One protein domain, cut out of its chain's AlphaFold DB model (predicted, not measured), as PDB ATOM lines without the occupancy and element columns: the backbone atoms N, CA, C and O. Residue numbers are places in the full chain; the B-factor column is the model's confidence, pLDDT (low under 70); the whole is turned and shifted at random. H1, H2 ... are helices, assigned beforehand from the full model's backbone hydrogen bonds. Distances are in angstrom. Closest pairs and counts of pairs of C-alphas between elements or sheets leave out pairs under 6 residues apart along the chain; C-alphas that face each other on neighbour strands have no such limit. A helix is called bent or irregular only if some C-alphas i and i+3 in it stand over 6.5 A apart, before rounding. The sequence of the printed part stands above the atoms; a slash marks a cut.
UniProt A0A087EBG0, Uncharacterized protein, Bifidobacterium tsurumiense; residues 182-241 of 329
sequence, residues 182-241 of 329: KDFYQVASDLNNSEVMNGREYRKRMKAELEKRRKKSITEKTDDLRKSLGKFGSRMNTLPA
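Overview. This is residues 182 to 241 of the 329 residues of an uncharacterized protein of Bifidobacterium tsurumiense (UniProt A0A087EBG0). Two small helical lobes lie at opposite ends of a long, thin shape: a helical hairpin of H1 and H2 at one end, and a V-shaped corner of H3 and H4 at the other. A short stretch of chain, residues 214 to 217, bridges the two lobes, and no helix of one lobe touches a helix of the other. The printed part has 60 residues with four named helices in the order H1, H2, H3, H4 and no named strand, and its class is all helix. The whole is extended, with a radius of gyration of the C-alphas of 17.9 A, and its C-alphas span 52 by 21 by 14 A.

Arrangement. H1, residues 182 to 193, and H2, residues 199 to 213, touch and form a helical hairpin. Their closest C-alphas are those of Val 187 and Met 206, 6.6 A apart. They run opposite ways at a steep tilt of 43 degrees. H3, residues 218 to 228, is apart from H2 and from H1. H4, residues 230 to 238, touches H3 only at the corner by their link, and the closest C-alphas are those of Arg 226 and Gly 233, 4.2 A apart. H3 and H4 run opposite ways at a steep tilt of 42 degrees, though the line of H4 is a rough one. H4 is irregular, but only just: C-alphas 231 and 234 are 6.6 A apart. H4 is apart from H1 and from H2. In H1, H2 and H3 every O i to N i+4 pair is within hydrogen-bond range, while in H4 0 of 5 such pairs are, beside 4 of 6 O i to N i+3 pairs.

Along the chain. H1 begins at C-alpha 182, at (51.781, -18.687, -8.787), and its first and last C-alphas are 16.2 A apart. H2, the longest helix with 15 residues, measures 20.9 A from C-alpha 199 to C-alpha 213, which stands at (52.936, -24.346, -18.101). H3 measures 15.2 A from C-alpha 218, at (40.141, -32.915, -20.755), to C-alpha 228. H4 measures 15.3 A and ends at C-alpha 238, at (31.135, -44.601, -29.287).

Size, cuts and confidence. The outline is a rod, and the two C-alphas farthest apart are those of Val 196 and Thr 238, 52.8 A. The links from H1 to H2, from H2 to H3 and from H3 to H4 are tight, with 5 residues, 4 residues and 1 residue. Residues 227 to 232, of which 230 to 232 belong to H4, stand free. The printed part has no cut. The mean pLDDT of the printed part is 83.9, and residues 194 and 196 are under 70.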
ATOM      1  N   LYS A 182      50.362 -18.453  -9.081       71.56
ATOM      2  CA  LYS A 182      51.781 -18.687  -8.787       71.56
ATOM      3  C   LYS A 182      52.616 -18.898 -10.049       71.56
ATOM      4  O   LYS A 182      53.689 -18.318 -10.120       71.56
ATOM      5  N   ASP A 183      52.125 -19.644 -11.037       73.25
ATOM      6  CA  ASP A 183      52.795 -19.802 -12.333       73.25
ATOM      7  C   ASP A 183      52.899 -18.451 -13.039       73.25
ATOM      8  O   ASP A 183      53.945 -18.127 -13.586       73.25
ATOM      9  N   PHE A 184      51.854 -17.619 -12.965       78.38
ATOM     10  CA  PHE A 184      51.905 -16.255 -13.493       78.38
ATOM     11  C   PHE A 184      52.969 -15.400 -12.804       78.38
ATOM     12  O   PHE A 184      53.761 -14.759 -13.491       78.38
ATOM     13  N   TYR A 185      53.020 -15.396 -11.470       79.94
ATOM     14  CA  TYR A 185      54.022 -14.626 -10.729       79.94
ATOM     15  C   TYR A 185      55.441 -15.157 -10.935       79.94
ATOM     16  O   TYR A 185      56.362 -14.358 -11.058       79.94
ATOM     17  N   GLN A 186      55.621 -16.475 -11.010       80.69
ATOM     18  CA  GLN A 186      56.916 -17.082 -11.310       80.69
ATOM     19  C   GLN A 186      57.364 -16.732 -12.722       80.69
ATOM     20  O   GLN A 186      58.446 -16.193 -12.877       80.69
ATOM     21  N   VAL A 187      56.511 -16.915 -13.735       82.69
ATOM     22  CA  VAL A 187      56.828 -16.522 -15.116       82.69
ATOM     23  C   VAL A 187      57.117 -15.021 -15.206       82.69
ATOM     24  O   VAL A 187      58.057 -14.624 -15.883       82.69
ATOM     25  N   ALA A 188      56.356 -14.173 -14.506       82.56
ATOM     26  CA  ALA A 188      56.620 -12.734 -14.451       82.56
ATOM     27  C   ALA A 188      57.975 -12.415 -13.797       82.56
ATOM     28  O   ALA A 188      58.706 -11.560 -14.288       82.56
ATOM     29  N   SER A 189      58.314 -13.102 -12.704       83.44
ATOM     30  CA  SER A 189      59.595 -12.956 -12.007       83.44
ATOM     31  C   SER A 189      60.763 -13.431 -12.871       83.44
ATOM     32  O   SER A 189      61.737 -12.703 -13.026       83.44
ATOM     33  N   ASP A 190      60.649 -14.621 -13.464       84.56
ATOM     34  CA  ASP A 190      61.640 -15.216 -14.361       84.56
ATOM     35  C   ASP A 190      61.919 -14.265 -15.539       84.56
ATOM     36  O   ASP A 190      63.074 -14.006 -15.867       84.56
ATOM     37  N   LEU A 191      60.861 -13.675 -16.116       84.06
ATOM     38  CA  LEU A 191      60.967 -12.742 -17.240       84.06
ATOM     39  C   LEU A 191      61.514 -11.365 -16.856       84.06
ATOM     40  O   LEU A 191      62.237 -10.773 -17.649       84.06
ATOM     41  N   ASN A 192      61.186 -10.847 -15.669       81.19
ATOM     42  CA  ASN A 192      61.749  -9.584 -15.177       81.19
ATOM     43  C   ASN A 192      63.241  -9.710 -14.843       81.19
ATOM     44  O   ASN A 192      63.974  -8.730 -14.948       81.19
ATOM     45  N   ASN A 193      63.688 -10.908 -14.462       80.69
ATOM     46  CA  ASN A 193      65.098 -11.208 -14.229       80.69
ATOM     47  C   ASN A 193      65.864 -11.486 -15.537       80.69
ATOM     48  O   ASN A 193      67.093 -11.432 -15.544       80.69
ATOM     49  N   SER A 194      65.166 -11.765 -16.645       67.00
ATOM     50  CA  SER A 194      65.757 -12.038 -17.958       67.00
ATOM     51  C   SER A 194      65.656 -10.818 -18.891       67.00
ATOM     52  O   SER A 194      64.713 -10.708 -19.668       67.00
ATOM     53  N   GLU A 195      66.654  -9.933 -18.837       72.88
ATOM     54  CA  GLU A 195      66.887  -8.793 -19.753       72.88
ATOM     55  C   GLU A 195      65.798  -7.696 -19.861       72.88
ATOM     56  O   GLU A 195      64.600  -7.888 -19.660       72.88
ATOM     57  N   VAL A 196      66.238  -6.489 -20.246       68.12
ATOM     58  CA  VAL A 196      65.359  -5.341 -20.521       68.12
ATOM     59  C   VAL A 196      64.606  -5.583 -21.832       68.12
ATOM     60  O   VAL A 196      65.085  -5.271 -22.918       68.12
ATOM     61  N   MET A 197      63.404  -6.146 -21.730       73.50
ATOM     62  CA  MET A 197      62.524  -6.375 -22.876       73.50
ATOM     63  C   MET A 197      61.545  -5.217 -23.105       73.50
ATOM     64  O   MET A 197      60.972  -4.653 -22.172       73.50
ATOM     65  N   ASN A 198      61.250  -4.919 -24.374       85.00
ATOM     66  CA  ASN A 198      60.132  -4.047 -24.741       85.00
ATOM     67  C   ASN A 198      58.793  -4.698 -24.321       85.00
ATOM     68  O   ASN A 198      58.584  -5.901 -24.500       85.00
ATOM     69  N   GLY A 199      57.834  -3.910 -23.825       82.69
ATOM     70  CA  GLY A 199      56.549  -4.391 -23.300       82.69
ATOM     71  C   GLY A 199      55.685  -5.207 -24.279       82.69
ATOM     72  O   GLY A 199      54.764  -5.913 -23.857       82.69
ATOM     73  N   ARG A 200      55.934  -5.148 -25.596       86.00
ATOM     74  CA  ARG A 200      55.283  -6.044 -26.576       86.00
ATOM     75  C   ARG A 200      55.905  -7.442 -26.587       86.00
ATOM     76  O   ARG A 200      55.176  -8.430 -26.649       86.00
ATOM     77  N   GLU A 201      57.228  -7.520 -26.509       85.75
ATOM     78  CA  GLU A 201      57.971  -8.780 -26.497       85.75
ATOM     79  C   GLU A 201      57.800  -9.506 -25.163       85.75
ATOM     80  O   GLU A 201      57.500 -10.700 -25.160       85.75
ATOM     81  N   TYR A 202      57.821  -8.759 -24.052       84.25
ATOM     82  CA  TYR A 202      57.492  -9.267 -22.719       84.25
ATOM     83  C   TYR A 202      56.134  -9.981 -22.709       84.25
ATOM     84  O   TYR A 202      56.031 -11.132 -22.298       84.25
ATOM     85  N   ARG A 203      55.086  -9.346 -23.259       83.81
ATOM     86  CA  ARG A 203      53.745  -9.954 -23.351       83.81
ATOM     87  C   ARG A 203      53.725 -11.221 -24.208       83.81
ATOM     88  O   ARG A 203      53.014 -12.163 -23.867       83.81
ATOM     89  N   LYS A 204      54.489 -11.259 -25.305       88.06
ATOM     90  CA  LYS A 204      54.575 -12.435 -26.186       88.06
ATOM     91  C   LYS A 204      55.277 -13.604 -25.487       88.06
ATOM     92  O   LYS A 204      54.747 -14.711 -25.522       88.06
ATOM     93  N   ARG A 205      56.415 -13.359 -24.825       84.69
ATOM     94  CA  ARG A 205      57.145 -14.386 -24.062       84.69
ATOM     95  C   ARG A 205      56.352 -14.858 -22.848       84.69
ATOM     96  O   ARG A 205      56.219 -16.059 -22.660       84.69
ATOM     97  N   MET A 206      55.734 -13.938 -22.106       84.94
ATOM     98  CA  MET A 206      54.850 -14.263 -20.983       84.94
ATOM     99  C   MET A 206      53.707 -15.175 -21.414       84.94
ATOM    100  O   MET A 206      53.458 -16.189 -20.772       84.94
ATOM    101  N   LYS A 207      53.041 -14.859 -22.530       85.12
ATOM    102  CA  LYS A 207      51.985 -15.716 -23.071       85.12
ATOM    103  C   LYS A 207      52.517 -17.099 -23.459       85.12
ATOM    104  O   LYS A 207      51.902 -18.088 -23.084       85.12
ATOM    105  N   ALA A 208      53.646 -17.169 -24.164       85.75
ATOM    106  CA  ALA A 208      54.231 -18.440 -24.593       85.75
ATOM    107  C   ALA A 208      54.649 -19.323 -23.404       85.75
ATOM    108  O   ALA A 208      54.407 -20.526 -23.406       85.75
ATOM    109  N   GLU A 209      55.243 -18.735 -22.368       84.88
ATOM    110  CA  GLU A 209      55.708 -19.476 -21.196       84.88
ATOM    111  C   GLU A 209      54.542 -19.934 -20.310       84.88
ATOM    112  O   GLU A 209      54.531 -21.062 -19.817       84.88
ATOM    113  N   LEU A 210      53.499 -19.107 -20.189       81.88
ATOM    114  CA  LEU A 210      52.236 -19.516 -19.578       81.88
ATOM    115  C   LEU A 210      51.560 -20.640 -20.365       81.88
ATOM    116  O   LEU A 210      51.037 -21.562 -19.752       81.88
ATOM    117  N   GLU A 211      51.585 -20.600 -21.699       79.25
ATOM    118  CA  GLU A 211      51.048 -21.674 -22.543       79.25
ATOM    119  C   GLU A 211      51.815 -22.990 -22.365       79.25
ATOM    120  O   GLU A 211      51.183 -24.043 -22.349       79.25
ATOM    121  N   LYS A 212      53.136 -22.955 -22.148       80.88
ATOM    122  CA  LYS A 212      53.916 -24.162 -21.822       80.88
ATOM    123  C   LYS A 212      53.541 -24.760 -20.468       80.88
ATOM    124  O   LYS A 212      53.485 -25.978 -20.332       80.88
ATOM    125  N   ARG A 213      53.309 -23.913 -19.460       75.69
ATOM    126  CA  ARG A 213      52.936 -24.346 -18.101       75.69
ATOM    127  C   ARG A 213      51.440 -24.647 -17.965       75.69
ATOM    128  O   ARG A 213      51.013 -25.231 -16.969       75.69
ATOM    129  N   ARG A 214      50.633 -24.269 -18.959       77.81
ATOM    130  CA  ARG A 214      49.187 -24.479 -18.971       77.81
ATOM    131  C   ARG A 214      48.881 -25.973 -18.970       77.81
ATOM    132  O   ARG A 214      49.274 -26.717 -19.866       77.81
ATOM    133  N   LYS A 215      48.101 -26.403 -17.982       77.50
ATOM    134  CA  LYS A 215      47.532 -27.751 -17.975       77.50
ATOM    135  C   LYS A 215      46.505 -27.859 -19.100       77.50
ATOM    136  O   LYS A 215      45.617 -27.014 -19.218       77.50
ATOM    137  N   LYS A 216      46.645 -28.896 -19.926       82.19
ATOM    138  CA  LYS A 216      45.662 -29.218 -20.964       82.19
ATOM    139  C   LYS A 216      44.336 -29.609 -20.313       82.19
ATOM    140  O   LYS A 216      44.317 -30.368 -19.340       82.19
ATOM    141  N   SER A 217      43.250 -29.093 -20.869       85.38
ATOM    142  CA  SER A 217      41.885 -29.493 -20.522       85.38
ATOM    143  C   SER A 217      41.619 -30.953 -20.907       85.38
ATOM    144  O   SER A 217      42.352 -31.528 -21.713       85.38
ATOM    145  N   ILE A 218      40.551 -31.553 -20.363       88.25
ATOM    146  CA  ILE A 218      40.141 -32.915 -20.755       88.25
ATOM    147  C   ILE A 218      39.877 -33.005 -22.256       88.25
ATOM    148  O   ILE A 218      40.341 -33.951 -22.877       88.25
ATOM    149  N   THR A 219      39.237 -32.001 -22.854       87.50
ATOM    150  CA  THR A 219      38.968 -31.983 -24.298       87.50
ATOM    151  C   THR A 219      40.260 -32.027 -25.114       87.50
ATOM    152  O   THR A 219      40.434 -32.921 -25.936       87.50
ATOM    153  N   GLU A 220      41.227 -31.157 -24.804       88.06
ATOM    154  CA  GLU A 220      42.537 -31.151 -25.478       88.06
ATOM    155  C   GLU A 220      43.283 -32.489 -25.293       88.06
ATOM    156  O   GLU A 220      43.855 -33.019 -26.244       88.06
ATOM    157  N   LYS A 221      43.243 -33.076 -24.089       89.81
ATOM    158  CA  LYS A 221      43.846 -34.393 -23.809       89.81
ATOM    159  C   LYS A 221      43.171 -35.516 -24.593       89.81
ATOM    160  O   LYS A 221      43.847 -36.399 -25.114       89.81
ATOM    161  N   THR A 222      41.848 -35.475 -24.715       89.69
ATOM    162  CA  THR A 222      41.091 -36.454 -25.501       89.69
ATOM    163  C   THR A 222      41.358 -36.315 -26.993       89.69
ATOM    164  O   THR A 222      41.425 -37.327 -27.685       89.69
ATOM    165  N   ASP A 223      41.600 -35.103 -27.494       90.56
ATOM    166  CA  ASP A 223      42.000 -34.888 -28.886       90.56
ATOM    167  C   ASP A 223      43.403 -35.425 -29.173       90.56
ATOM    168  O   ASP A 223      43.635 -36.020 -30.226       90.56
ATOM    169  N   ASP A 224      44.338 -35.260 -28.237       91.88
ATOM    170  CA  ASP A 224      45.677 -35.841 -28.350       91.88
ATOM    171  C   ASP A 224      45.627 -37.374 -28.336       91.88
ATOM    172  O   ASP A 224      46.234 -38.020 -29.197       91.88
ATOM    173  N   LEU A 225      44.834 -37.960 -27.432       91.44
ATOM    174  CA  LEU A 225      44.564 -39.400 -27.412       91.44
ATOM    175  C   LEU A 225      43.959 -39.857 -28.749       91.44
ATOM    176  O   LEU A 225      44.465 -40.787 -29.373       91.44
ATOM    177  N   ARG A 226      42.936 -39.158 -29.248       90.94
ATOM    178  CA  ARG A 226      42.284 -39.443 -30.533       90.94
ATOM    179  C   ARG A 226      43.276 -39.427 -31.697       90.94
ATOM    180  O   ARG A 226      43.252 -40.341 -32.519       90.94
ATOM    181  N   LYS A 227      44.168 -38.432 -31.757       92.38
ATOM    182  CA  LYS A 227      45.231 -38.345 -32.775       92.38
ATOM    183  C   LYS A 227      46.203 -39.517 -32.677       92.38
ATOM    184  O   LYS A 227      46.549 -40.095 -33.705       92.38
ATOM    185  N   SER A 228      46.602 -39.892 -31.461       92.81
ATOM    186  CA  SER A 228      47.520 -41.014 -31.221       92.81
ATOM    187  C   SER A 228      46.946 -42.360 -31.684       92.81
ATOM    188  O   SER A 228      47.678 -43.209 -32.183       92.81
ATOM    189  N   LEU A 229      45.620 -42.522 -31.607       90.88
ATOM    190  CA  LEU A 229      44.902 -43.725 -32.033       90.88
ATOM    191  C   LEU A 229      44.681 -43.794 -33.558       90.88
ATOM    192  O   LEU A 229      44.201 -44.809 -34.074       90.88
ATOM    193  N   GLY A 230      44.999 -42.729 -34.301       90.88
ATOM    194  CA  GLY A 230      44.862 -42.664 -35.756       90.88
ATOM    195  C   GLY A 230      43.449 -43.022 -36.229       90.88
ATOM    196  O   GLY A 230      42.460 -42.432 -35.796       90.88
ATOM    197  N   LYS A 231      43.334 -44.031 -37.106       85.69
ATOM    198  CA  LYS A 231      42.042 -44.489 -37.659       85.69
ATOM    199  C   LYS A 231      41.063 -45.010 -36.596       85.69
ATOM    200  O   LYS A 231      39.864 -45.034 -36.859       85.69
ATOM    201  N   PHE A 232      41.544 -45.417 -35.417       85.88
ATOM    202  CA  PHE A 232      40.695 -45.879 -34.313       85.88
ATOM    203  C   PHE A 232      40.173 -44.738 -33.435       85.88
ATOM    204  O   PHE A 232      39.210 -44.942 -32.698       85.88
ATOM    205  N   GLY A 233      40.739 -43.531 -33.542       82.12
ATOM    206  CA  GLY A 233      40.337 -42.384 -32.727       82.12
ATOM    207  C   GLY A 233      38.873 -41.975 -32.921       82.12
ATOM    208  O   GLY A 233      38.224 -41.539 -31.972       82.12
ATOM    209  N   SER A 234      38.307 -42.185 -34.114       81.94
ATOM    210  CA  SER A 234      36.889 -41.909 -34.392       81.94
ATOM    211  C   SER A 234      35.931 -42.795 -33.589       81.94
ATOM    212  O   SER A 234      34.821 -42.373 -33.277       81.94
ATOM    213  N   ARG A 235      36.364 -43.999 -33.185       86.19
ATOM    214  CA  ARG A 235      35.557 -44.917 -32.364       86.19
ATOM    215  C   ARG A 235      35.483 -44.493 -30.902       86.19
ATOM    216  O   ARG A 235      34.606 -44.968 -30.188       86.19
ATOM    217  N   MET A 236      36.342 -43.578 -30.456       87.88
ATOM    218  CA  MET A 236      36.374 -43.126 -29.064       87.88
ATOM    219  C   MET A 236      35.051 -42.483 -28.629       87.88
ATOM    220  O   MET A 236      34.663 -42.620 -27.479       87.88
ATOM    221  N   ASN A 237      34.323 -41.837 -29.545       86.00
ATOM    222  CA  ASN A 237      33.023 -41.223 -29.249       86.00
ATOM    223  C   ASN A 237      31.905 -42.261 -29.039       86.00
ATOM    224  O   ASN A 237      30.880 -41.942 -28.452       86.00
ATOM    225  N   THR A 238      32.094 -43.501 -29.500       87.56
ATOM    226  CA  THR A 238      31.135 -44.601 -29.287       87.56
ATOM    227  C   THR A 238      31.421 -45.416 -28.028       87.56
ATOM    228  O   THR A 238      30.624 -46.280 -27.663       87.56
ATOM    229  N   LEU A 239      32.561 -45.178 -27.374       90.25
ATOM    230  CA  LEU A 239      32.941 -45.917 -26.178       90.25
ATOM    231  C   LEU A 239      32.208 -45.374 -24.943       90.25
ATOM    232  O   LEU A 239      31.967 -44.168 -24.847       90.25
ATOM    233  N   PRO A 240      31.912 -46.232 -23.953       90.94
ATOM    234  CA  PRO A 240      31.467 -45.784 -22.641       90.94
ATOM    235  C   PRO A 240      32.471 -44.819 -21.999       90.94
ATOM    236  O   PRO A 240      33.685 -45.018 -22.094       90.94
ATOM    237  N   ALA A 241      31.966 -43.822 -21.267       90.44
ATOM    238  CA  ALA A 241      32.781 -42.812 -20.587       90.44
ATOM    239  C   ALA A 241      33.871 -43.414 -19.685       90.44
ATOM    240  O   ALA A 241      34.993 -42.915 -19.640       90.44
TER     241      ALA A 241